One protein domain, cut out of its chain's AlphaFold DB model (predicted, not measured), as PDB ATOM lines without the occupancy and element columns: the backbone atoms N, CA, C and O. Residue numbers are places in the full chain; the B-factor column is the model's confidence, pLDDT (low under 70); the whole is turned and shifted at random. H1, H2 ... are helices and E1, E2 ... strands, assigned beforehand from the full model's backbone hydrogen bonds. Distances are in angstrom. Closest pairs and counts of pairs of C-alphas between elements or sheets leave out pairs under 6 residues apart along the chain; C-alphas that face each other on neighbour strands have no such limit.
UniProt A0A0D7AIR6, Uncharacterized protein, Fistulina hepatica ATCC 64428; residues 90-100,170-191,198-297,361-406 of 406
ATOM      1  N   VAL A  90      52.263 -42.809  44.471       86.38
ATOM      2  CA  VAL A  90      51.633 -41.824  45.353       86.38
ATOM      3  C   VAL A  90      52.714 -40.950  45.962       86.38
ATOM      4  O   VAL A  90      53.761 -41.448  46.371       86.38
ATOM      5  N   SER A  91      52.456 -39.649  46.053       85.62
ATOM      6  CA  SER A  91      53.278 -38.740  46.849       85.62
ATOM      7  C   SER A  91      52.420 -37.972  47.840       85.62
ATOM      8  O   SER A  91      51.378 -37.432  47.470       85.62
ATOM      9  N   VAL A  92      52.902 -37.864  49.073       85.12
ATOM     10  CA  VAL A  92      52.343 -36.975  50.093       85.12
ATOM     11  C   VAL A  92      53.089 -35.648  50.002       85.12
ATOM     12  O   VAL A  92      54.302 -35.607  50.186       85.12
ATOM     13  N   ALA A  93      52.374 -34.574  49.693       84.62
ATOM     14  CA  ALA A  93      52.925 -33.245  49.489       84.62
ATOM     15  C   ALA A  93      52.484 -32.318  50.640       84.62
ATOM     16  O   ALA A  93      51.359 -31.805  50.633       84.62
ATOM     17  N   PRO A  94      53.336 -32.130  51.661       81.25
ATOM     18  CA  PRO A  94      53.051 -31.225  52.764       81.25
ATOM     19  C   PRO A  94      53.037 -29.766  52.297       81.25
ATOM     20  O   PRO A  94      53.948 -29.336  51.589       81.25
ATOM     21  N   GLN A  95      52.021 -29.002  52.709       79.62
ATOM     22  CA  GLN A  95      51.875 -27.564  52.423       79.62
ATOM     23  C   GLN A  95      52.004 -27.203  50.937       79.62
ATOM     24  O   GLN A  95      52.455 -26.109  50.590       79.62
ATOM     25  N   HIS A  96      51.631 -28.133  50.053       77.25
ATOM     26  CA  HIS A  96      51.722 -27.914  48.622       77.25
ATOM     27  C   HIS A  96      50.675 -26.902  48.177       77.25
ATOM     28  O   HIS A  96      49.492 -27.012  48.495       77.25
ATOM     29  N   GLU A  97      51.131 -25.912  47.426       77.56
ATOM     30  CA  GLU A  97      50.276 -24.876  46.882       77.56
ATOM     31  C   GLU A  97      49.473 -25.440  45.711       77.56
ATOM     32  O   GLU A  97      50.034 -25.821  44.686       77.56
ATOM     33  N   LEU A  98      48.151 -25.486  45.860       73.94
ATOM     34  CA  LEU A  98      47.255 -25.770  44.750       73.94
ATOM     35  C   LEU A  98      47.038 -24.462  43.990       73.94
ATOM     36  O   LEU A  98      46.290 -23.584  44.427       73.94
ATOM     37  N   TRP A  99      47.751 -24.327  42.874       66.38
ATOM     38  CA  TRP A  99      47.590 -23.221  41.941       66.38
ATOM     39  C   TRP A  99      46.441 -23.528  40.991       66.38
ATOM     40  O   TRP A  99      46.477 -24.515  40.261       66.38
ATOM     41  N   VAL A 100      45.433 -22.660  40.980       56.06
ATOM     42  CA  VAL A 100      44.416 -22.672  39.932       56.06
ATOM     43  C   VAL A 100      44.869 -21.689  38.862       56.06
ATOM     44  O   VAL A 100      44.839 -20.475  39.067       56.06
ATOM     45  N   GLY A 170      45.315 -15.792  40.697       51.00
ATOM     46  CA  GLY A 170      45.128 -17.103  41.328       51.00
ATOM     47  C   GLY A 170      44.726 -17.012  42.805       51.00
ATOM     48  O   GLY A 170      45.469 -16.453  43.612       51.00
ATOM     49  N   SER A 171      43.599 -17.620  43.194       57.00
ATOM     50  CA  SER A 171      43.328 -17.909  44.612       57.00
ATOM     51  C   SER A 171      44.259 -19.033  45.069       57.00
ATOM     52  O   SER A 171      44.095 -20.191  44.679       57.00
ATOM     53  N   LEU A 172      45.272 -18.684  45.860       66.31
ATOM     54  CA  LEU A 172      46.271 -19.625  46.352       66.31
ATOM     55  C   LEU A 172      45.692 -20.471  47.489       66.31
ATOM     56  O   LEU A 172      45.590 -20.018  48.632       66.31
ATOM     57  N   CYS A 173      45.346 -21.722  47.192       79.19
ATOM     58  CA  CYS A 173      44.955 -22.683  48.215       79.19
ATOM     59  C   CYS A 173      46.189 -23.400  48.767       79.19
ATOM     60  O   CYS A 173      46.929 -24.038  48.025       79.19
ATOM     61  N   LYS A 174      46.397 -23.318  50.086       85.44
ATOM     62  CA  LYS A 174      47.489 -24.009  50.796       85.44
ATOM     63  C   LYS A 174      46.932 -25.021  51.798       85.44
ATOM     64  O   LYS A 174      46.847 -24.689  52.983       85.44
ATOM     65  N   PRO A 175      46.480 -26.197  51.337       87.56
ATOM     66  CA  PRO A 175      46.175 -27.310  52.233       87.56
ATOM     67  C   PRO A 175      47.414 -27.730  53.021       87.56
ATOM     68  O   PRO A 175      48.547 -27.515  52.588       87.56
ATOM     69  N   ASP A 176      47.210 -28.356  54.174       89.31
ATOM     70  CA  ASP A 176      48.320 -28.804  55.014       89.31
ATOM     71  C   ASP A 176      48.970 -30.077  54.471       89.31
ATOM     72  O   ASP A 176      50.192 -30.220  54.573       89.31
ATOM     73  N   PHE A 177      48.181 -30.948  53.832       88.94
ATOM     74  CA  PHE A 177      48.680 -32.036  52.989       88.94
ATOM     75  C   PHE A 177      47.821 -32.222  51.737       88.94
ATOM     76  O   PHE A 177      46.596 -32.096  51.775       88.94
ATOM     77  N   VAL A 178      48.481 -32.611  50.647       89.88
ATOM     78  CA  VAL A 178      47.849 -33.110  49.420       89.88
ATOM     79  C   VAL A 178      48.456 -34.456  49.072       89.88
ATOM     80  O   VAL A 178      49.673 -34.615  49.139       89.88
ATOM     81  N   LEU A 179      47.636 -35.428  48.686       90.31
ATOM     82  CA  LEU A 179      48.129 -36.682  48.122       90.31
ATOM     83  C   LEU A 179      47.914 -36.664  46.614       90.31
ATOM     84  O   LEU A 179      46.773 -36.660  46.144       90.31
ATOM     85  N   PHE A 180      49.024 -36.674  45.877       87.88
ATOM     86  CA  PHE A 180      49.028 -36.783  44.424       87.88
ATOM     87  C   PHE A 180      49.200 -38.233  43.993       87.88
ATOM     88  O   PHE A 180      50.042 -38.960  44.528       87.88
ATOM     89  N   LEU A 181      48.420 -38.617  42.992       87.50
ATOM     90  CA  LEU A 181      48.545 -39.863  42.256       87.50
ATOM     91  C   LEU A 181      49.247 -39.590  40.938       87.50
ATOM     92  O   LEU A 181      48.952 -38.594  40.277       87.50
ATOM     93  N   TRP A 182      50.130 -40.497  40.542       84.62
ATOM     94  CA  TRP A 182      50.919 -40.371  39.325       84.62
ATOM     95  C   TRP A 182      50.688 -41.584  38.426       84.62
ATOM     96  O   TRP A 182      50.641 -42.716  38.897       84.62
ATOM     97  N   ILE A 183      50.607 -41.372  37.116       82.62
ATOM     98  CA  ILE A 183      50.806 -42.439  36.130       82.62
ATOM     99  C   ILE A 183      52.117 -42.157  35.423       82.62
ATOM    100  O   ILE A 183      52.286 -41.099  34.815       82.62
ATOM    101  N   LEU A 184      53.046 -43.103  35.523       83.25
ATOM    102  CA  LEU A 184      54.367 -43.007  34.917       83.25
ATOM    103  C   LEU A 184      54.408 -43.841  33.637       83.25
ATOM    104  O   LEU A 184      53.890 -44.955  33.602       83.25
ATOM    105  N   GLU A 185      55.060 -43.325  32.604       80.06
ATOM    106  CA  GLU A 185      55.417 -44.088  31.413       80.06
ATOM    107  C   GLU A 185      56.935 -44.156  31.280       80.06
ATOM    108  O   GLU A 185      57.648 -43.192  31.561       80.06
ATOM    109  N   GLN A 186      57.434 -45.308  30.843       74.50
ATOM    110  CA  GLN A 186      58.831 -45.441  30.472       74.50
ATOM    111  C   GLN A 186      59.076 -44.714  29.153       74.50
ATOM    112  O   GLN A 186      58.448 -45.019  28.139       74.50
ATOM    113  N   ILE A 187      60.018 -43.778  29.158       72.88
ATOM    114  CA  ILE A 187      60.406 -43.072  27.945       72.88
ATOM    115  C   ILE A 187      61.166 -44.059  27.056       72.88
ATOM    116  O   ILE A 187      62.288 -44.464  27.372       72.88
ATOM    117  N   ALA A 188      60.545 -44.487  25.958       63.34
ATOM    118  CA  ALA A 188      61.188 -45.363  24.992       63.34
ATOM    119  C   ALA A 188      62.297 -44.588  24.263       63.34
ATOM    120  O   ALA A 188      62.008 -43.713  23.456       63.34
ATOM    121  N   ASN A 189      63.557 -44.918  24.563       56.62
ATOM    122  CA  ASN A 189      64.754 -44.567  23.793       56.62
ATOM    123  C   ASN A 189      64.773 -43.136  23.225       56.62
ATOM    124  O   ASN A 189      64.623 -42.933  22.019       56.62
ATOM    125  N   HIS A 190      65.066 -42.138  24.063       54.38
ATOM    126  CA  HIS A 190      65.650 -40.912  23.518       54.38
ATOM    127  C   HIS A 190      67.001 -41.276  22.901       54.38
ATOM    128  O   HIS A 190      67.917 -41.697  23.605       54.38
ATOM    129  N   GLY A 191      67.079 -41.181  21.572       52.56
ATOM    130  CA  GLY A 191      68.240 -41.575  20.786       52.56
ATOM    131  C   GLY A 191      69.559 -41.090  21.387       52.56
ATOM    132  O   GLY A 191      69.737 -39.903  21.638       52.56
ATOM    133  N   PRO A 198      68.816 -46.408  32.621       48.50
ATOM    134  CA  PRO A 198      68.012 -47.312  31.784       48.50
ATOM    135  C   PRO A 198      66.483 -47.195  31.951       48.50
ATOM    136  O   PRO A 198      65.734 -47.949  31.332       48.50
ATOM    137  N   THR A 199      65.989 -46.287  32.795       56.72
ATOM    138  CA  THR A 199      64.570 -46.157  33.145       56.72
ATOM    139  C   THR A 199      64.205 -44.700  33.429       56.72
ATOM    140  O   THR A 199      63.807 -44.358  34.543       56.72
ATOM    141  N   ALA A 200      64.358 -43.808  32.451       66.00
ATOM    142  CA  ALA A 200      63.742 -42.490  32.562       66.00
ATOM    143  C   ALA A 200      62.212 -42.659  32.540       66.00
ATOM    144  O   ALA A 200      61.649 -43.209  31.590       66.00
ATOM    145  N   LEU A 201      61.554 -42.247  33.625       73.19
ATOM    146  CA  LEU A 201      60.102 -42.275  33.765       73.19
ATOM    147  C   LEU A 201      59.563 -40.866  33.526       73.19
ATOM    148  O   LEU A 201      60.019 -39.913  34.156       73.19
ATOM    149  N   GLN A 202      58.582 -40.741  32.638       78.38
ATOM    150  CA  GLN A 202      57.831 -39.511  32.430       78.38
ATOM    151  C   GLN A 202      56.496 -39.604  33.159       78.38
ATOM    152  O   GLN A 202      55.773 -40.593  33.033       78.38
ATOM    153  N   ILE A 203      56.143 -38.556  33.896       80.06
ATOM    154  CA  ILE A 203      54.796 -38.404  34.443       80.06
ATOM    155  C   ILE A 203      53.847 -38.111  33.281       80.06
ATOM    156  O   ILE A 203      53.999 -37.105  32.591       80.06
ATOM    157  N   LYS A 204      52.873 -38.995  33.063       80.38
ATOM    158  CA  LYS A 204      51.826 -38.821  32.051       80.38
ATOM    159  C   LYS A 204      50.573 -38.167  32.590       80.38
ATOM    160  O   LYS A 204      49.946 -37.391  31.879       80.38
ATOM    161  N   LEU A 205      50.184 -38.542  33.801       80.94
ATOM    162  CA  LEU A 205      48.994 -38.026  34.461       80.94
ATOM    163  C   LEU A 205      49.315 -37.792  35.928       80.94
ATOM    164  O   LEU A 205      49.999 -38.608  36.555       80.94
ATOM    165  N   THR A 206      48.767 -36.707  36.451       85.12
ATOM    166  CA  THR A 206      48.774 -36.375  37.869       85.12
ATOM    167  C   THR A 206      47.341 -36.096  38.280       85.12
ATOM    168  O   THR A 206      46.600 -35.491  37.514       85.12
ATOM    169  N   SER A 207      46.940 -36.552  39.461       87.06
ATOM    170  CA  SER A 207      45.607 -36.285  39.996       87.06
ATOM    171  C   SER A 207      45.673 -36.113  41.508       87.06
ATOM    172  O   SER A 207      46.442 -36.802  42.182       87.06
ATOM    173  N   VAL A 208      44.885 -35.188  42.050       90.44
ATOM    174  CA  VAL A 208      44.741 -35.007  43.498       90.44
ATOM    175  C   VAL A 208      43.689 -35.980  44.007       90.44
ATOM    176  O   VAL A 208      42.539 -35.920  43.587       90.44
ATOM    177  N   ALA A 209      44.070 -36.849  44.940       89.88
ATOM    178  CA  ALA A 209      43.148 -37.819  45.528       89.88
ATOM    179  C   ALA A 209      42.698 -37.440  46.937       89.88
ATOM    180  O   ALA A 209      41.553 -37.690  47.304       89.88
ATOM    181  N   VAL A 210      43.588 -36.860  47.746       94.06
ATOM    182  CA  VAL A 210      43.280 -36.530  49.144       94.06
ATOM    183  C   VAL A 210      43.737 -35.117  49.464       94.06
ATOM    184  O   VAL A 210      44.859 -34.741  49.125       94.06
ATOM    185  N   ILE A 211      42.882 -34.361  50.154       94.88
ATOM    186  CA  ILE A 211      43.188 -33.034  50.693       94.88
ATOM    187  C   ILE A 211      42.996 -33.066  52.206       94.88
ATOM    188  O   ILE A 211      41.979 -33.556  52.705       94.88
ATOM    189  N   VAL A 212      43.973 -32.536  52.936       94.19
ATOM    190  CA  VAL A 212      43.983 -32.521  54.399       94.19
ATOM    191  C   VAL A 212      44.174 -31.097  54.901       94.19
ATOM    192  O   VAL A 212      45.133 -30.424  54.519       94.19
ATOM    193  N   GLU A 213      43.307 -30.671  55.814       94.31
ATOM    194  CA  GLU A 213      43.463 -29.432  56.578       94.31
ATOM    195  C   GLU A 213      43.507 -29.746  58.069       94.31
ATOM    196  O   GLU A 213      42.649 -30.448  58.611       94.31
ATOM    197  N   ILE A 214      44.488 -29.163  58.748       91.69
ATOM    198  CA  ILE A 214      44.747 -29.335  60.166       91.69
ATOM    199  C   ILE A 214      44.642 -27.976  60.844       91.69
ATOM    200  O   ILE A 214      45.470 -27.077  60.690       91.69
ATOM    201  N   LYS A 215      43.629 -27.828  61.691       90.31
ATOM    202  CA  LYS A 215      43.530 -26.674  62.576       90.31
ATOM    203  C   LYS A 215      44.382 -26.876  63.812       90.31
ATOM    204  O   LYS A 215      44.491 -27.967  64.369       90.31
ATOM    205  N   LYS A 216      44.944 -25.759  64.264       84.88
ATOM    206  CA  LYS A 216      45.625 -25.661  65.550       84.88
ATOM    207  C   LYS A 216      44.663 -26.070  66.665       84.88
ATOM    208  O   LYS A 216      43.576 -25.491  66.756       84.88
ATOM    209  N   ALA A 217      45.053 -27.036  67.492       78.88
ATOM    210  CA  ALA A 217      44.287 -27.431  68.654       78.88
ATOM    211  C   ALA A 217      44.034 -26.243  69.583       78.88
ATOM    212  O   ALA A 217      44.770 -25.250  69.667       78.88
ATOM    213  N   LEU A 218      42.924 -26.351  70.303       82.00
ATOM    214  CA  LEU A 218      42.598 -25.383  71.326       82.00
ATOM    215  C   LEU A 218      43.663 -25.420  72.419       82.00
ATOM    216  O   LEU A 218      43.995 -26.480  72.957       82.00
ATOM    217  N   ARG A 219      44.146 -24.237  72.811       79.44
ATOM    218  CA  ARG A 219      44.956 -24.115  74.023       79.44
ATOM    219  C   ARG A 219      44.125 -24.626  75.196       79.44
ATOM    220  O   ARG A 219      43.016 -24.142  75.418       79.44
ATOM    221  N   ARG A 220      44.667 -25.583  75.956       68.50
ATOM    222  CA  ARG A 220      44.049 -26.055  77.199       68.50
ATOM    223  C   ARG A 220      43.956 -24.885  78.172       68.50
ATOM    224  O   ARG A 220      44.936 -24.515  78.812       68.50
ATOM    225  N   ASN A 221      42.778 -24.285  78.264       77.69
ATOM    226  CA  ASN A 221      42.463 -23.356  79.331       77.69
ATOM    227  C   ASN A 221      42.016 -24.191  80.532       77.69
ATOM    228  O   ASN A 221      40.944 -24.785  80.495       77.69
ATOM    229  N   LEU A 222      42.833 -24.233  81.588       73.25
ATOM    230  CA  LEU A 222      42.539 -24.992  82.813       73.25
ATOM    231  C   LEU A 222      41.229 -24.557  83.493       73.25
ATOM    232  O   LEU A 222      40.693 -25.296  84.308       73.25
ATOM    233  N   LYS A 223      40.723 -23.362  83.165       83.12
ATOM    234  CA  LYS A 223      39.452 -22.830  83.668       83.12
ATOM    235  C   LYS A 223      38.269 -23.099  82.736       83.12
ATOM    236  O   LYS A 223      37.138 -22.843  83.133       83.12
ATOM    237  N   ALA A 224      38.511 -23.543  81.502       82.50
ATOM    238  CA  ALA A 224      37.429 -23.834  80.575       82.50
ATOM    239  C   ALA A 224      36.734 -25.132  80.978       82.50
ATOM    240  O   ALA A 224      37.380 -26.131  81.296       82.50
ATOM    241  N   THR A 225      35.406 -25.125  80.938       87.81
ATOM    242  CA  THR A 225      34.633 -26.346  81.158       87.81
ATOM    243  C   THR A 225      34.795 -27.295  79.970       87.81
ATOM    244  O   THR A 225      35.083 -26.872  78.846       87.81
ATOM    245  N   THR A 226      34.544 -28.588  80.185       86.25
ATOM    246  CA  THR A 226      34.517 -29.588  79.103       86.25
ATOM    247  C   THR A 226      33.575 -29.174  77.970       86.25
ATOM    248  O   THR A 226      33.910 -29.345  76.802       86.25
ATOM    249  N   ALA A 227      32.433 -28.562  78.300       86.19
ATOM    250  CA  ALA A 227      31.475 -28.060  77.317       86.19
ATOM    251  C   ALA A 227      32.045 -26.906  76.475       86.19
ATOM    252  O   ALA A 227      31.872 -26.892  75.260       86.19
ATOM    253  N   GLN A 228      32.773 -25.967  77.092       87.31
ATOM    254  CA  GLN A 228      33.432 -24.872  76.369       87.31
ATOM    255  C   GLN A 228      34.543 -25.383  75.447       87.31
ATOM    256  O   GLN A 228      34.669 -24.914  74.317       87.31
ATOM    257  N   PHE A 229      35.326 -26.365  75.904       85.88
ATOM    258  CA  PHE A 229      36.331 -27.012  75.062       85.88
ATOM    259  C   PHE A 229      35.683 -27.740  73.878       85.88
ATOM    260  O   PHE A 229      36.121 -27.557  72.745       85.88
ATOM    261  N   ALA A 230      34.621 -28.515  74.119       86.62
ATOM    262  CA  ALA A 230      33.896 -29.229  73.072       86.62
ATOM    263  C   ALA A 230      33.290 -28.272  72.033       86.62
ATOM    264  O   ALA A 230      33.447 -28.501  70.838       86.62
ATOM    265  N   ALA A 231      32.677 -27.169  72.474       88.50
ATOM    266  CA  ALA A 231      32.116 -26.157  71.580       88.50
ATOM    267  C   ALA A 231      33.190 -25.511  70.692       88.50
ATOM    268  O   ALA A 231      33.031 -25.454  69.474       88.50
ATOM    269  N   GLY A 232      34.321 -25.092  71.273       90.12
ATOM    270  CA  GLY A 232      35.418 -24.528  70.485       90.12
ATOM    271  C   GLY A 232      36.071 -25.558  69.553       90.12
ATOM    272  O   GLY A 232      36.521 -25.209  68.463       90.12
ATOM    273  N   ALA A 233      36.141 -26.828  69.964       88.75
ATOM    274  CA  ALA A 233      36.704 -27.891  69.142       88.75
ATOM    275  C   ALA A 233      35.800 -28.164  67.936       88.75
ATOM    276  O   ALA A 233      36.296 -28.276  66.816       88.75
ATOM    277  N   GLN A 234      34.484 -28.184  68.156       90.38
ATOM    278  CA  GLN A 234      33.492 -28.303  67.098       90.38
ATOM    279  C   GLN A 234      33.579 -27.131  66.116       90.38
ATOM    280  O   GLN A 234      33.641 -27.363  64.915       90.38
ATOM    281  N   GLU A 235      33.669 -25.889  66.604       92.56
ATOM    282  CA  GLU A 235      33.831 -24.699  65.755       92.56
ATOM    283  C   GLU A 235      35.081 -24.804  64.863       92.56
ATOM    284  O   GLU A 235      35.012 -24.603  63.649       92.56
ATOM    285  N   LYS A 236      36.236 -25.172  65.440       91.88
ATOM    286  CA  LYS A 236      37.475 -25.345  64.666       91.88
ATOM    287  C   LYS A 236      37.390 -26.506  63.680       91.88
ATOM    288  O   LYS A 236      37.918 -26.376  62.579       91.88
ATOM    289  N   MET A 237      36.739 -27.608  64.049       93.00
ATOM    290  CA  MET A 237      36.526 -28.737  63.145       93.00
ATOM    291  C   MET A 237      35.640 -28.331  61.963       93.00
ATOM    292  O   MET A 237      36.014 -28.576  60.823       93.00
ATOM    293  N   THR A 238      34.529 -27.633  62.207       92.31
ATOM    294  CA  THR A 238      33.661 -27.107  61.145       92.31
ATOM    295  C   THR A 238      34.423 -26.151  60.224       92.31
ATOM    296  O   THR A 238      34.359 -26.295  59.007       92.31
ATOM    297  N   ALA A 239      35.253 -25.257  60.770       92.12
ATOM    298  CA  ALA A 239      36.107 -24.393  59.951       92.12
ATOM    299  C   ALA A 239      37.140 -25.178  59.111       92.12
ATOM    300  O   ALA A 239      37.479 -24.768  58.000       92.12
ATOM    301  N   ALA A 240      37.665 -26.295  59.626       92.88
ATOM    302  CA  ALA A 240      38.541 -27.192  58.869       92.88
ATOM    303  C   ALA A 240      37.789 -27.852  57.707       92.88
ATOM    304  O   ALA A 240      38.270 -27.813  56.577       92.88
ATOM    305  N   GLN A 241      36.594 -28.385  57.981       94.69
ATOM    306  CA  GLN A 241      35.695 -29.021  57.013       94.69
ATOM    307  C   GLN A 241      35.305 -28.064  55.879       94.69
ATOM    308  O   GLN A 241      35.420 -28.410  54.705       94.69
ATOM    309  N   GLU A 242      34.911 -26.834  56.208       91.50
ATOM    310  CA  GLU A 242      34.596 -25.804  55.213       91.50
ATOM    311  C   GLU A 242      35.803 -25.448  54.339       91.50
ATOM    312  O   GLU A 242      35.661 -25.230  53.135       91.50
ATOM    313  N   GLN A 243      37.003 -25.386  54.922       92.44
ATOM    314  CA  GLN A 243      38.196 -25.029  54.165       92.44
ATOM    315  C   GLN A 243      38.624 -26.135  53.195       92.44
ATOM    316  O   GLN A 243      38.924 -25.817  52.044       92.44
ATOM    317  N   VAL A 244      38.614 -27.408  53.606       94.00
ATOM    318  CA  VAL A 244      38.921 -28.509  52.672       94.00
ATOM    319  C   VAL A 244      37.887 -28.624  51.565       94.00
ATOM    320  O   VAL A 244      38.252 -28.941  50.438       94.00
ATOM    321  N   LEU A 245      36.618 -28.305  51.837       93.56
ATOM    322  CA  LEU A 245      35.589 -28.240  50.798       93.56
ATOM    323  C   LEU A 245      35.912 -27.164  49.759       93.56
ATOM    324  O   LEU A 245      35.897 -27.447  48.562       93.56
ATOM    325  N   LYS A 246      36.282 -25.955  50.199       90.00
ATOM    326  CA  LYS A 246      36.722 -24.881  49.293       90.00
ATOM    327  C   LYS A 246      37.954 -25.289  48.486       90.00
ATOM    328  O   LYS A 246      37.996 -25.070  47.280       90.00
ATOM    329  N   GLN A 247      38.938 -25.926  49.119       91.50
ATOM    330  CA  GLN A 247      40.129 -26.439  48.434       91.50
ATOM    331  C   GLN A 247      39.771 -27.513  47.390       91.50
ATOM    332  O   GLN A 247      40.324 -27.502  46.293       91.50
ATOM    333  N   ALA A 248      38.812 -28.394  47.687       92.50
ATOM    334  CA  ALA A 248      38.312 -29.392  46.743       92.50
ATOM    335  C   ALA A 248      37.640 -28.746  45.526       92.50
ATOM    336  O   ALA A 248      37.915 -29.136  44.399       92.50
ATOM    337  N   ALA A 249      36.822 -27.715  45.734       90.44
ATOM    338  CA  ALA A 249      36.252 -26.929  44.641       90.44
ATOM    339  C   ALA A 249      37.315 -26.312  43.734       90.44
ATOM    340  O   ALA A 249      37.207 -26.408  42.516       90.44
ATOM    341  N   HIS A 250      38.356 -25.713  44.317       86.88
ATOM    342  CA  HIS A 250      39.480 -25.197  43.541       86.88
ATOM    343  C   HIS A 250      40.179 -26.307  42.747       86.88
ATOM    344  O   HIS A 250      40.517 -26.101  41.585       86.88
ATOM    345  N   CYS A 251      40.337 -27.494  43.338       88.81
ATOM    346  CA  CYS A 251      40.883 -28.658  42.649       88.81
ATOM    347  C   CYS A 251      40.004 -29.102  41.466       88.81
ATOM    348  O   CYS A 251      40.521 -29.324  40.374       88.81
ATOM    349  N   PHE A 252      38.686 -29.189  41.657       90.56
ATOM    350  CA  PHE A 252      37.748 -29.546  40.592       90.56
ATOM    351  C   PHE A 252      37.725 -28.498  39.474       90.56
ATOM    352  O   PHE A 252      37.661 -28.856  38.299       90.56
ATOM    353  N   ALA A 253      37.821 -27.212  39.811       84.81
ATOM    354  CA  ALA A 253      37.905 -26.142  38.823       84.81
ATOM    355  C   ALA A 253      39.224 -26.178  38.027       84.81
ATOM    356  O   ALA A 253      39.221 -25.861  36.843       84.81
ATOM    357  N   ALA A 254      40.335 -26.567  38.663       82.56
ATOM    358  CA  ALA A 254      41.658 -26.599  38.037       82.56
ATOM    359  C   ALA A 254      41.876 -27.799  37.103       82.56
ATOM    360  O   ALA A 254      42.590 -27.674  36.111       82.56
ATOM    361  N   ASP A 255      41.297 -28.959  37.415       83.38
ATOM    362  CA  ASP A 255      41.473 -30.177  36.624       83.38
ATOM    363  C   ASP A 255      40.136 -30.880  36.406       83.38
ATOM    364  O   ASP A 255      39.587 -31.501  37.317       83.38
ATOM    365  N   ALA A 256      39.637 -30.816  35.170       86.25
ATOM    366  CA  ALA A 256      38.395 -31.457  34.745       86.25
ATOM    367  C   ALA A 256      38.410 -32.989  34.899       86.25
ATOM    368  O   ALA A 256      37.348 -33.592  34.974       86.25
ATOM    369  N   ASN A 257      39.585 -33.626  34.971       84.19
ATOM    370  CA  ASN A 257      39.695 -35.081  35.111       84.19
ATOM    371  C   ASN A 257      39.525 -35.563  36.561       84.19
ATOM    372  O   ASN A 257      39.443 -36.770  36.797       84.19
ATOM    373  N   VAL A 258      39.514 -34.655  37.542       89.25
ATOM    374  CA  VAL A 258      39.268 -35.012  38.944       89.25
ATOM    375  C   VAL A 258      37.759 -35.110  39.151       89.25
ATOM    376  O   VAL A 258      37.053 -34.107  39.067       89.25
ATOM    377  N   GLU A 259      37.256 -36.313  39.417       92.00
ATOM    378  CA  GLU A 259      35.819 -36.571  39.608       92.00
ATOM    379  C   GLU A 259      35.426 -36.702  41.080       92.00
ATOM    380  O   GLU A 259      34.316 -36.343  41.476       92.00
ATOM    381  N   GLU A 260      36.338 -37.191  41.918       95.06
ATOM    382  CA  GLU A 260      36.132 -37.289  43.356       95.06
ATOM    383  C   GLU A 260      37.438 -37.073  44.126       95.06
ATOM    384  O   GLU A 260      38.530 -37.324  43.621       95.06
ATOM    385  N   VAL A 261      37.312 -36.568  45.352       94.88
ATOM    386  CA  VAL A 261      38.424 -36.286  46.267       94.88
ATOM    387  C   VAL A 261      38.010 -36.705  47.677       94.88
ATOM    388  O   VAL A 261      36.874 -36.487  48.107       94.88
ATOM    389  N   LEU A 262      38.938 -37.302  48.422       95.75
ATOM    390  CA  LEU A 262      38.767 -37.574  49.844       95.75
ATOM    391  C   LEU A 262      39.251 -36.372  50.664       95.75
ATOM    392  O   LEU A 262      40.392 -35.932  50.534       95.75
ATOM    393  N   LEU A 263      38.394 -35.850  51.534       95.81
ATOM    394  CA  LEU A 263      38.695 -34.700  52.380       95.81
ATOM    395  C   LEU A 263      38.894 -35.144  53.818       95.81
ATOM    396  O   LEU A 263      38.077 -35.888  54.361       95.81
ATOM    397  N   ILE A 264      39.959 -34.651  54.442       95.19
ATOM    398  CA  ILE A 264      40.281 -34.912  55.841       95.19
ATOM    399  C   ILE A 264      40.385 -33.577  56.572       95.19
ATOM    400  O   ILE A 264      41.227 -32.737  56.262       95.19
ATOM    401  N   ALA A 265      39.533 -33.403  57.574       94.81
ATOM    402  CA  ALA A 265      39.538 -32.259  58.468       94.81
ATOM    403  C   ALA A 265      40.044 -32.706  59.840       94.81
ATOM    404  O   ALA A 265      39.512 -33.661  60.413       94.81
ATOM    405  N   ALA A 266      41.058 -32.029  60.372       92.62
ATOM    406  CA  ALA A 266      41.687 -32.398  61.633       92.62
ATOM    407  C   ALA A 266      41.856 -31.213  62.594       92.62
ATOM    408  O   ALA A 266      41.988 -30.057  62.193       92.62
ATOM    409  N   LEU A 267      41.883 -31.526  63.887       90.00
ATOM    410  CA  LEU A 267      42.131 -30.619  65.002       90.00
ATOM    411  C   LEU A 267      42.973 -31.352  66.051       90.00
ATOM    412  O   LEU A 267      42.451 -32.137  66.847       90.00
ATOM    413  N   GLY A 268      44.280 -31.098  66.061       83.75
ATOM    414  CA  GLY A 268      45.219 -31.863  66.877       83.75
ATOM    415  C   GLY A 268      45.095 -33.374  66.607       83.75
ATOM    416  O   GLY A 268      45.312 -33.798  65.471       83.75
ATOM    417  N   PRO A 269      44.723 -34.202  67.604       80.81
ATOM    418  CA  PRO A 269      44.529 -35.637  67.412       80.81
ATOM    419  C   PRO A 269      43.122 -36.003  66.918       80.81
ATOM    420  O   PRO A 269      42.873 -37.169  66.641       80.81
ATOM    421  N   PHE A 270      42.182 -35.061  66.863       87.44
ATOM    422  CA  PHE A 270      40.813 -35.322  66.428       87.44
ATOM    423  C   PHE A 270      40.689 -35.124  64.928       87.44
ATOM    424  O   PHE A 270      41.275 -34.188  64.387       87.44
ATOM    425  N   TRP A 271      39.904 -35.953  64.250       93.06
ATOM    426  CA  TRP A 271      39.718 -35.810  62.811       93.06
ATOM    427  C   TRP A 271      38.422 -36.419  62.304       93.06
ATOM    428  O   TRP A 271      37.847 -37.314  62.917       93.06
ATOM    429  N   SER A 272      37.980 -35.925  61.157       93.00
ATOM    430  CA  SER A 272      36.851 -36.442  60.396       93.00
ATOM    431  C   SER A 272      37.236 -36.506  58.924       93.00
ATOM    432  O   SER A 272      38.138 -35.802  58.466       93.00
ATOM    433  N   MET A 273      36.557 -37.370  58.181       95.19
ATOM    434  CA  MET A 273      36.738 -37.471  56.739       95.19
ATOM    435  C   MET A 273      35.405 -37.562  56.013       95.19
ATOM    436  O   MET A 273      34.413 -38.043  56.571       95.19
ATOM    437  N   THR A 274      35.402 -37.140  54.758       95.19
ATOM    438  CA  THR A 274      34.289 -37.343  53.837       95.19
ATOM    439  C   THR A 274      34.817 -37.507  52.419       95.19
ATOM    440  O   THR A 274      35.885 -36.997  52.082       95.19
ATOM    441  N   LYS A 275      34.078 -38.238  51.592       95.25
ATOM    442  CA  LYS A 275      34.345 -38.347  50.161       95.25
ATOM    443  C   LYS A 275      33.399 -37.400  49.442       95.25
ATOM    444  O   LYS A 275      32.191 -37.513  49.637       95.25
ATOM    445  N   VAL A 276      33.940 -36.519  48.607       95.06
ATOM    446  CA  VAL A 276      33.136 -35.612  47.783       95.06
ATOM    447  C   VAL A 276      33.374 -35.866  46.309       95.06
ATOM    448  O   VAL A 276      34.503 -36.105  45.883       95.06
ATOM    449  N   THR A 277      32.306 -35.787  45.530       95.25
ATOM    450  CA  THR A 277      32.371 -35.782  44.070       95.25
ATOM    451  C   THR A 277      32.272 -34.359  43.535       95.25
ATOM    452  O   THR A 277      31.708 -33.474  44.187       95.25
ATOM    453  N   ARG A 278      32.774 -34.142  42.317       93.38
ATOM    454  CA  ARG A 278      32.627 -32.889  41.567       93.38
ATOM    455  C   ARG A 278      31.172 -32.428  41.547       93.38
ATOM    456  O   ARG A 278      30.872 -31.306  41.937       93.38
ATOM    457  N   PHE A 279      30.267 -33.340  41.197       92.56
ATOM    458  CA  PHE A 279      28.832 -33.078  41.131       92.56
ATOM    459  C   PHE A 279      28.251 -32.564  42.458       92.56
ATOM    460  O   PHE A 279      27.434 -31.649  42.462       92.56
ATOM    461  N   GLN A 280      28.676 -33.118  43.600       90.75
ATOM    462  CA  GLN A 280      28.210 -32.645  44.909       90.75
ATOM    463  C   GLN A 280      28.666 -31.212  45.197       90.75
ATOM    464  O   GLN A 280      27.902 -30.432  45.760       90.75
ATOM    465  N   ILE A 281      29.894 -30.862  44.807       88.44
ATOM    466  CA  ILE A 281      30.432 -29.509  44.969       88.44
ATOM    467  C   ILE A 281      29.761 -28.525  44.007       88.44
ATOM    468  O   ILE A 281      29.411 -27.424  44.424       88.44
ATOM    469  N   GLU A 282      29.498 -28.926  42.766       86.62
ATOM    470  CA  GLU A 282      28.803 -28.111  41.758       86.62
ATOM    471  C   GLU A 282      27.391 -27.693  42.181       86.62
ATOM    472  O   GLU A 282      26.915 -26.620  41.816       86.62
ATOM    473  N   GLN A 283      26.735 -28.505  43.010       83.06
ATOM    474  CA  GLN A 283      25.430 -28.182  43.584       83.06
ATOM    475  C   GLN A 283      25.488 -27.162  44.728       83.06
ATOM    476  O   GLN A 283      24.445 -26.710  45.202       83.06
ATOM    477  N   THR A 284      26.678 -26.802  45.208       80.19
ATOM    478  CA  THR A 284      26.815 -25.825  46.288       80.19
ATOM    479  C   THR A 284      26.768 -24.396  45.753       80.19
ATOM    480  O   THR A 284      27.425 -24.050  44.774       80.19
ATOM    481  N   SER A 285      25.999 -23.526  46.416       77.44
ATOM    482  CA  SER A 285      25.813 -22.134  45.978       77.44
ATOM    483  C   SER A 285      27.129 -21.359  45.878       77.44
ATOM    484  O   SER A 285      27.329 -20.590  44.944       77.44
ATOM    485  N   TRP A 286      28.055 -21.603  46.804       76.12
ATOM    486  CA  TRP A 286      29.353 -20.934  46.825       76.12
ATOM    487  C   TRP A 286      30.291 -21.410  45.706       76.12
ATOM    488  O   TRP A 286      31.178 -20.655  45.320       76.12
ATOM    489  N   TYR A 287      30.110 -22.616  45.154       74.56
ATOM    490  CA  TYR A 287      30.870 -23.056  43.982       74.56
ATOM    491  C   TYR A 287      30.440 -22.304  42.723       74.56
ATOM    492  O   TYR A 287      31.283 -21.920  41.919       74.56
ATOM    493  N   VAL A 288      29.142 -22.025  42.580       74.06
ATOM    494  CA  VAL A 288      28.624 -21.182  41.493       74.06
ATOM    495  C   VAL A 288      29.197 -19.768  41.592       74.06
ATOM    496  O   VAL A 288      29.604 -19.196  40.584       74.06
ATOM    497  N   ASP A 289      29.271 -19.212  42.803       75.50
ATOM    498  CA  ASP A 289      29.893 -17.904  43.027       75.50
ATOM    499  C   ASP A 289      31.403 -17.938  42.769       75.50
ATOM    500  O   ASP A 289      31.939 -17.000  42.179       75.50
ATOM    501  N   LEU A 290      32.081 -19.035  43.133       74.81
ATOM    502  CA  LEU A 290      33.475 -19.257  42.774       74.81
ATOM    503  C   LEU A 290      33.617 -19.249  41.249       74.81
ATOM    504  O   LEU A 290      34.302 -18.379  40.735       74.81
ATOM    505  N   GLN A 291      32.917 -20.116  40.514       72.12
ATOM    506  CA  GLN A 291      32.959 -20.150  39.047       72.12
ATOM    507  C   GLN A 291      32.658 -18.790  38.410       72.12
ATOM    508  O   GLN A 291      33.343 -18.403  37.467       72.12
ATOM    509  N   ARG A 292      31.691 -18.035  38.948       74.38
ATOM    510  CA  ARG A 292      31.401 -16.671  38.490       74.38
ATOM    511  C   ARG A 292      32.601 -15.746  38.700       74.38
ATOM    512  O   ARG A 292      33.020 -15.097  37.752       74.38
ATOM    513  N   SER A 293      33.200 -15.752  39.891       71.38
ATOM    514  CA  SER A 293      34.403 -14.957  40.178       71.38
ATOM    515  C   SER A 293      35.602 -15.347  39.306       71.38
ATOM    516  O   SER A 293      36.423 -14.497  38.974       71.38
ATOM    517  N   LEU A 294      35.680 -16.620  38.899       67.38
ATOM    518  CA  LEU A 294      36.714 -17.115  37.993       67.38
ATOM    519  C   LEU A 294      36.460 -16.689  36.538       67.38
ATOM    520  O   LEU A 294      37.410 -16.398  35.821       67.38
ATOM    521  N   GLY A 295      35.196 -16.631  36.108       67.06
ATOM    522  CA  GLY A 295      34.808 -16.206  34.760       67.06
ATOM    523  C   GLY A 295      34.820 -14.687  34.557       67.06
ATOM    524  O   GLY A 295      35.192 -14.215  33.486       67.06
ATOM    525  N   GLU A 296      34.473 -13.905  35.582       60.38
ATOM    526  CA  GLU A 296      34.443 -12.433  35.518       60.38
ATOM    527  C   GLU A 296      35.846 -11.802  35.418       60.38
ATOM    528  O   GLU A 296      35.981 -10.665  34.975       60.38
ATOM    529  N   GLY A 297      36.911 -12.548  35.737       53.25
ATOM    530  CA  GLY A 297      38.297 -12.123  35.497       53.25
ATOM    531  C   GLY A 297      38.737 -12.142  34.023       53.25
ATOM    532  O   GLY A 297      39.877 -11.780  33.740       53.25
ATOM    533  N   ASP A 361      23.517 -32.493  51.593       77.75
ATOM    534  CA  ASP A 361      24.061 -32.564  52.947       77.75
ATOM    535  C   ASP A 361      25.331 -33.432  52.881       77.75
ATOM    536  O   ASP A 361      25.263 -34.658  52.770       77.75
ATOM    537  N   ILE A 362      26.508 -32.793  52.855       84.88
ATOM    538  CA  ILE A 362      27.793 -33.491  52.813       84.88
ATOM    539  C   ILE A 362      27.966 -34.160  54.167       84.88
ATOM    540  O   ILE A 362      28.216 -33.508  55.182       84.88
ATOM    541  N   VAL A 363      27.800 -35.480  54.177       88.50
ATOM    542  CA  VAL A 363      27.879 -36.272  55.399       88.50
ATOM    543  C   VAL A 363      29.343 -36.485  55.754       88.50
ATOM    544  O   VAL A 363      30.102 -37.138  55.032       88.50
ATOM    545  N   TRP A 364      29.740 -35.926  56.890       89.56
ATOM    546  CA  TRP A 364      31.026 -36.202  57.506       89.56
ATOM    547  C   TRP A 364      30.930 -37.456  58.360       89.56
ATOM    548  O   TRP A 364      29.927 -37.703  59.024       89.56
ATOM    549  N   SER A 365      31.995 -38.247  58.354       84.50
ATOM    550  CA  SER A 365      32.153 -39.300  59.352       84.50
ATOM    551  C   SER A 365      32.321 -38.706  60.753       84.50
ATOM    552  O   SER A 365      32.778 -37.570  60.904       84.50
ATOM    553  N   ASP A 366      32.011 -39.501  61.780       84.44
ATOM    554  CA  ASP A 366      32.202 -39.091  63.175       84.44
ATOM    555  C   ASP A 366      33.643 -38.644  63.443       84.44
ATOM    556  O   ASP A 366      34.581 -39.132  62.801       84.44
ATOM    557  N   ILE A 367      33.822 -37.753  64.418       79.50
ATOM    558  CA  ILE A 367      35.145 -37.306  64.859       79.50
ATOM    559  C   ILE A 367      35.838 -38.445  65.619       79.50
ATOM    560  O   ILE A 367      35.305 -38.959  66.601       79.50
ATOM    561  N   VAL A 368      37.044 -38.818  65.189       79.62
ATOM    562  CA  VAL A 368      37.843 -39.915  65.764       79.62
ATOM    563  C   VAL A 368      39.193 -39.407  66.257       79.62
ATOM    564  O   VAL A 368      39.671 -38.356  65.837       79.62
ATOM    565  N   TYR A 369      39.795 -40.147  67.186       74.62
ATOM    566  CA  TYR A 369      41.083 -39.850  67.797       74.62
ATOM    567  C   TYR A 369      42.225 -40.609  67.102       74.62
ATOM    568  O   TYR A 369      42.173 -41.824  66.953       74.62
ATOM    569  N   LEU A 370      43.273 -39.898  66.689       70.00
ATOM    570  CA  LEU A 370      44.336 -40.398  65.811       70.00
ATOM    571  C   LEU A 370      45.334 -41.344  66.504       70.00
ATOM    572  O   LEU A 370      46.034 -42.088  65.825       70.00
ATOM    573  N   THR A 371      45.431 -41.349  67.841       64.75
ATOM    574  CA  THR A 371      46.505 -42.092  68.537       64.75
ATOM    575  C   THR A 371      46.144 -43.530  68.925       64.75
ATOM    576  O   THR A 371      46.968 -44.209  69.535       64.75
ATOM    577  N   SER A 372      44.947 -44.025  68.602       49.00
ATOM    578  CA  SER A 372      44.591 -45.428  68.837       49.00
ATOM    579  C   SER A 372      44.951 -46.266  67.613       49.00
ATOM    580  O   SER A 372      44.100 -46.556  66.782       49.00
ATOM    581  N   THR A 373      46.226 -46.653  67.521       46.16
ATOM    582  CA  THR A 373      46.784 -47.642  66.578       46.16
ATOM    583  C   THR A 373      46.604 -47.329  65.085       46.16
ATOM    584  O   THR A 373      45.511 -47.346  64.533       46.16
ATOM    585  N   LEU A 374      47.731 -47.173  64.386       49.41
ATOM    586  CA  LEU A 374      47.868 -47.013  62.926       49.41
ATOM    587  C   LEU A 374      47.219 -48.141  62.075       49.41
ATOM    588  O   LEU A 374      47.313 -48.127  60.851       49.41
ATOM    589  N   SER A 375      46.549 -49.111  62.705       58.53
ATOM    590  CA  SER A 375      45.710 -50.157  62.114       58.53
ATOM    591  C   SER A 375      44.221 -49.771  62.030       58.53
ATOM    592  O   SER A 375      43.374 -50.649  61.844       58.53
ATOM    593  N   ASP A 376      43.876 -48.490  62.162       69.50
ATOM    594  CA  ASP A 376      42.495 -48.007  62.076       69.50
ATOM    595  C   ASP A 376      41.835 -48.385  60.727       69.50
ATOM    596  O   ASP A 376      42.427 -48.287  59.646       69.50
ATOM    597  N   ALA A 377      40.570 -48.816  60.783       80.00
ATOM    598  CA  ALA A 377      39.730 -49.077  59.617       80.00
ATOM    599  C   ALA A 377      39.613 -47.860  58.691       80.00
ATOM    600  O   ALA A 377      39.497 -48.025  57.478       80.00
ATOM    601  N   ARG A 378      39.697 -46.641  59.231       81.69
ATOM    602  CA  ARG A 378      39.635 -45.419  58.424       81.69
ATOM    603  C   ARG A 378      40.899 -45.181  57.604       81.69
ATOM    604  O   ARG A 378      40.791 -44.812  56.440       81.69
ATOM    605  N   LEU A 379      42.084 -45.466  58.145       83.62
ATOM    606  CA  LEU A 379      43.325 -45.421  57.358       83.62
ATOM    607  C   LEU A 379      43.333 -46.504  56.271       83.62
ATOM    608  O   LEU A 379      43.792 -46.252  55.157       83.62
ATOM    609  N   ARG A 380      42.742 -47.678  56.544       86.25
ATOM    610  CA  ARG A 380      42.472 -48.670  55.489       86.25
ATOM    611  C   ARG A 380      41.532 -48.125  54.415       86.25
ATOM    612  O   ARG A 380      41.786 -48.371  53.243       86.25
ATOM    613  N   ALA A 381      40.499 -47.368  54.785       86.38
ATOM    614  CA  ALA A 381      39.603 -46.736  53.818       86.38
ATOM    615  C   ALA A 381      40.330 -45.689  52.955       86.38
ATOM    616  O   ALA A 381      40.131 -45.674  51.744       86.38
ATOM    617  N   VAL A 382      41.226 -44.878  53.538       87.00
ATOM    618  CA  VAL A 382      42.097 -43.956  52.778       87.00
ATOM    619  C   VAL A 382      42.943 -44.736  51.771       87.00
ATOM    620  O   VAL A 382      42.957 -44.401  50.589       87.00
ATOM    621  N   ARG A 383      43.608 -45.811  52.213       88.06
ATOM    622  CA  ARG A 383      44.414 -46.671  51.334       88.06
ATOM    623  C   ARG A 383      43.580 -47.257  50.191       88.06
ATOM    624  O   ARG A 383      43.962 -47.122  49.035       88.06
ATOM    625  N   GLN A 384      42.435 -47.858  50.505       90.31
ATOM    626  CA  GLN A 384      41.537 -48.458  49.513       90.31
ATOM    627  C   GLN A 384      41.019 -47.426  48.506       90.31
ATOM    628  O   GLN A 384      40.942 -47.714  47.313       90.31
ATOM    629  N   PHE A 385      40.695 -46.218  48.969       89.44
ATOM    630  CA  PHE A 385      40.279 -45.112  48.111       89.44
ATOM    631  C   PHE A 385      41.387 -44.720  47.123       89.44
ATOM    632  O   PHE A 385      41.130 -44.577  45.925       89.44
ATOM    633  N   VAL A 386      42.624 -44.597  47.606       86.75
ATOM    634  CA  VAL A 386      43.793 -44.280  46.774       86.75
ATOM    635  C   VAL A 386      44.059 -45.387  45.748       86.75
ATOM    636  O   VAL A 386      44.211 -45.104  44.560       86.75
ATOM    637  N   GLU A 387      44.060 -46.653  46.172       88.62
ATOM    638  CA  GLU A 387      44.251 -47.809  45.284       88.62
ATOM    639  C   GLU A 387      43.162 -47.880  44.194       88.62
ATOM    640  O   GLU A 387      43.459 -48.152  43.026       88.62
ATOM    641  N   HIS A 388      41.907 -47.575  44.545       90.69
ATOM    642  CA  HIS A 388      40.803 -47.491  43.589       90.69
ATOM    643  C   HIS A 388      41.063 -46.445  42.495       90.69
ATOM    644  O   HIS A 388      40.922 -46.749  41.309       90.69
ATOM    645  N   HIS A 389      41.506 -45.244  42.871       84.62
ATOM    646  CA  HIS A 389      41.770 -44.159  41.922       84.62
ATOM    647  C   HIS A 389      42.934 -44.445  40.990       84.62
ATOM    648  O   HIS A 389      42.843 -44.163  39.797       84.62
ATOM    649  N   ILE A 390      44.004 -45.054  41.500       84.25
ATOM    650  CA  ILE A 390      45.115 -45.500  40.655       84.25
ATOM    651  C   ILE A 390      44.590 -46.460  39.582       84.25
ATOM    652  O   ILE A 390      44.887 -46.285  38.402       84.25
ATOM    653  N   SER A 391      43.728 -47.415  39.957       88.31
ATOM    654  CA  SER A 391      43.114 -48.333  38.992       88.31
ATOM    655  C   SER A 391      42.279 -47.609  37.928       88.31
ATOM    656  O   SER A 391      42.322 -47.984  36.753       88.31
ATOM    657  N   LEU A 392      41.523 -46.571  38.307       85.62
ATOM    658  CA  LEU A 392      40.758 -45.754  37.357       85.62
ATOM    659  C   LEU A 392      41.674 -44.978  36.403       85.62
ATOM    660  O   LEU A 392      41.456 -45.017  35.190       85.62
ATOM    661  N   LEU A 393      42.727 -44.342  36.922       82.94
ATOM    662  CA  LEU A 393      43.709 -43.609  36.121       82.94
ATOM    663  C   LEU A 393      44.428 -44.528  35.126       82.94
ATOM    664  O   LEU A 393      44.562 -44.183  33.951       82.94
ATOM    665  N   GLU A 394      44.826 -45.731  35.549       85.56
ATOM    666  CA  GLU A 394      45.430 -46.729  34.663       85.56
ATOM    667  C   GLU A 394      44.472 -47.174  33.550       85.56
ATOM    668  O   GLU A 394      44.875 -47.292  32.389       85.56
ATOM    669  N   LYS A 395      43.194 -47.415  33.876       87.44
ATOM    670  CA  LYS A 395      42.167 -47.767  32.879       87.44
ATOM    671  C   LYS A 395      41.964 -46.635  31.875       87.44
ATOM    672  O   LYS A 395      41.946 -46.897  30.670       87.44
ATOM    673  N   GLY A 396      41.873 -45.394  32.353       83.69
ATOM    674  CA  GLY A 396      41.753 -44.202  31.513       83.69
ATOM    675  C   GLY A 396      42.959 -44.018  30.586       83.69
ATOM    676  O   GLY A 396      42.791 -43.803  29.385       83.69
ATOM    677  N   ALA A 397      44.176 -44.194  31.105       81.88
ATOM    678  CA  ALA A 397      45.404 -44.122  30.315       81.88
ATOM    679  C   ALA A 397      45.450 -45.196  29.214       81.88
ATOM    680  O   ALA A 397      45.775 -44.893  28.064       81.88
ATOM    681  N   ARG A 398      45.061 -46.443  29.527       83.75
ATOM    682  CA  ARG A 398      44.993 -47.538  28.541       83.75
ATOM    683  C   ARG A 398      43.959 -47.274  27.447       83.75
ATOM    684  O   ARG A 398      44.227 -47.582  26.288       83.75
ATOM    685  N   ALA A 399      42.800 -46.715  27.794       83.00
ATOM    686  CA  ALA A 399      41.769 -46.362  26.820       83.00
ATOM    687  C   ALA A 399      42.269 -45.291  25.834       83.00
ATOM    688  O   ALA A 399      42.151 -45.471  24.625       83.00
ATOM    689  N   LYS A 400      42.928 -44.238  26.338       78.75
ATOM    690  CA  LYS A 400      43.540 -43.191  25.499       78.75
ATOM    691  C   LYS A 400      44.664 -43.739  24.608       78.75
ATOM    692  O   LYS A 400      44.783 -43.333  23.458       78.75
ATOM    693  N   GLY A 401      45.463 -44.685  25.111       71.00
ATOM    694  CA  GLY A 401      46.546 -45.315  24.347       71.00
ATOM    695  C   GLY A 401      46.067 -46.163  23.165       71.00
ATOM    696  O   GLY A 401      46.680 -46.122  22.103       71.00
ATOM    697  N   LYS A 402      44.947 -46.886  23.308       64.50
ATOM    698  CA  LYS A 402      44.379 -47.703  22.217       64.50
ATOM    699  C   LYS A 402      43.883 -46.867  21.036       64.50
ATOM    700  O   LYS A 402      44.017 -47.308  19.903       64.50
ATOM    701  N   ASN A 403      43.393 -45.655  21.292       55.31
ATOM    702  CA  ASN A 403      42.939 -44.742  20.238       55.31
ATOM    703  C   ASN A 403      44.085 -44.066  19.471       55.31
ATOM    704  O   ASN A 403      43.825 -43.370  18.502       55.31
ATOM    705  N   ARG A 404      45.340 -44.235  19.903       46.28
ATOM    706  CA  ARG A 404      46.518 -43.645  19.245       46.28
ATOM    707  C   ARG A 404      47.247 -44.612  18.303       46.28
ATOM    708  O   ARG A 404      48.203 -44.200  17.659       46.28
ATOM    709  N   ALA A 405      46.847 -45.884  18.291       43.06
ATOM    710  CA  ALA A 405      47.456 -46.953  17.494       43.06
ATOM    711  C   ALA A 405      46.549 -47.459  16.350       43.06
ATOM    712  O   ALA A 405      46.906 -48.425  15.677       43.06
ATOM    713  N   LEU A 406      45.395 -46.818  16.160       37.12
ATOM    714  CA  LEU A 406      44.530 -46.897  14.980       37.12
ATOM    715  C   LEU A 406      44.632 -45.558  14.251       37.12
ATOM    716  O   LEU A 406      44.585 -45.585  13.004       37.12
TER     717      LEU A 406
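Overview. This is residues 90 to 100, 170 to 191, 198 to 297 and 361 to 406 of the 406 residues of an uncharacterized protein of Fistulina hepatica ATCC 64428 (UniProt A0A0D7AIR6). A twisted sheet of five strands lies between two long helices, H1 over one face and H4 over the other, making three layers in which both helices run along the strands. Short H2 and H3 sit by the later turns of H1, while residues 222 to 228 and 398 to 406 stick out at opposite ends of the length. The printed part has 179 residues with four named helices and five named strands, in the order E1 E2 E3 H1 E4 E5 H2 H3 H4; the class is mixed, helices and strands. The sheet, E1 E2 E3 E4 E5 from edge to edge, is mixed. The whole is only just loose, close to compact, with a radius of gyration of the C-alphas of 19.2 A, and elongated, spanning 71 by 46 by 28 A.

Arrangement. Start at E3, residues 201 to 215, which bends by 77 degrees at residue 204. Its antiparallel neighbour is E2, residues 177 to 186, with N 179 and O 210 at 2.9 A. E2 is antiparallel to edge strand E1, residues 90 to 94, with N 91 and O 180 at 2.9 A. E4, residues 260 to 267, is parallel to E3, with N 211 and O 262 at 3.0 A. E4 forms a hairpin with edge strand E5, residues 270 to 277, where N 263 and O 274 are 2.8 A apart. H1, residues 226 to 254, is over E3, E4 and E5 at a height over the sheet of 7.4 A; its closest C-alphas to E4 are Ala 240 and Ala 265, 5.2 A. E3, H1 and E4 are a strand-helix-strand unit, two parallel neighbour strands with a helix between, its crossover right-handed. H4, residues 377 to 402, is on the opposite face at a height of 8.4 A; its closest C-alphas to E2 are Ile 390 and Leu 181, 6.8 A. H2, residues 278 to 282, touches H1 with H1's residues 245 to 252 alone, closest at C-alphas Arg 278 and Phe 252, 6.2 A, and only grazes the sheet. H3, residues 285 to 296, is not on the sheet; it is close to H1 but not clearly touching, C-alphas Tyr 287 and Ala 249 being 6.7 A apart. In H1, H2, H3 and H4 every O i to N i+4 pair is within hydrogen-bond range.

Along the chain. Find C-alpha 90 at (51.633, -41.824, 45.353), where E1 begins; it is 13.0 A long, E2 28.1 A and E3 36.7 A. From C-alpha 226 at (34.517, -29.588, 79.103) H1 runs 41.8 A. E4 measures 23.4 A, E5 23.9 A, H2 6.1 A and H3 16.7 A. H4 runs 37.7 A to C-alpha 402 at (44.379, -47.703, 22.217).

Size, cuts and confidence. Lys 223 and Leu 406 have the C-alphas farthest apart, 73.0 A. Look for three cuts: C-alphas 100 and 170 are 5.8 A apart, 191 and 198 12.4 A, 297 and 361 30.4 A. Of the links printed whole, none is long. Mean pLDDT of the printed part is 81.3, and 28 residues are under 70, among them 371 to 376 and 402 to 406.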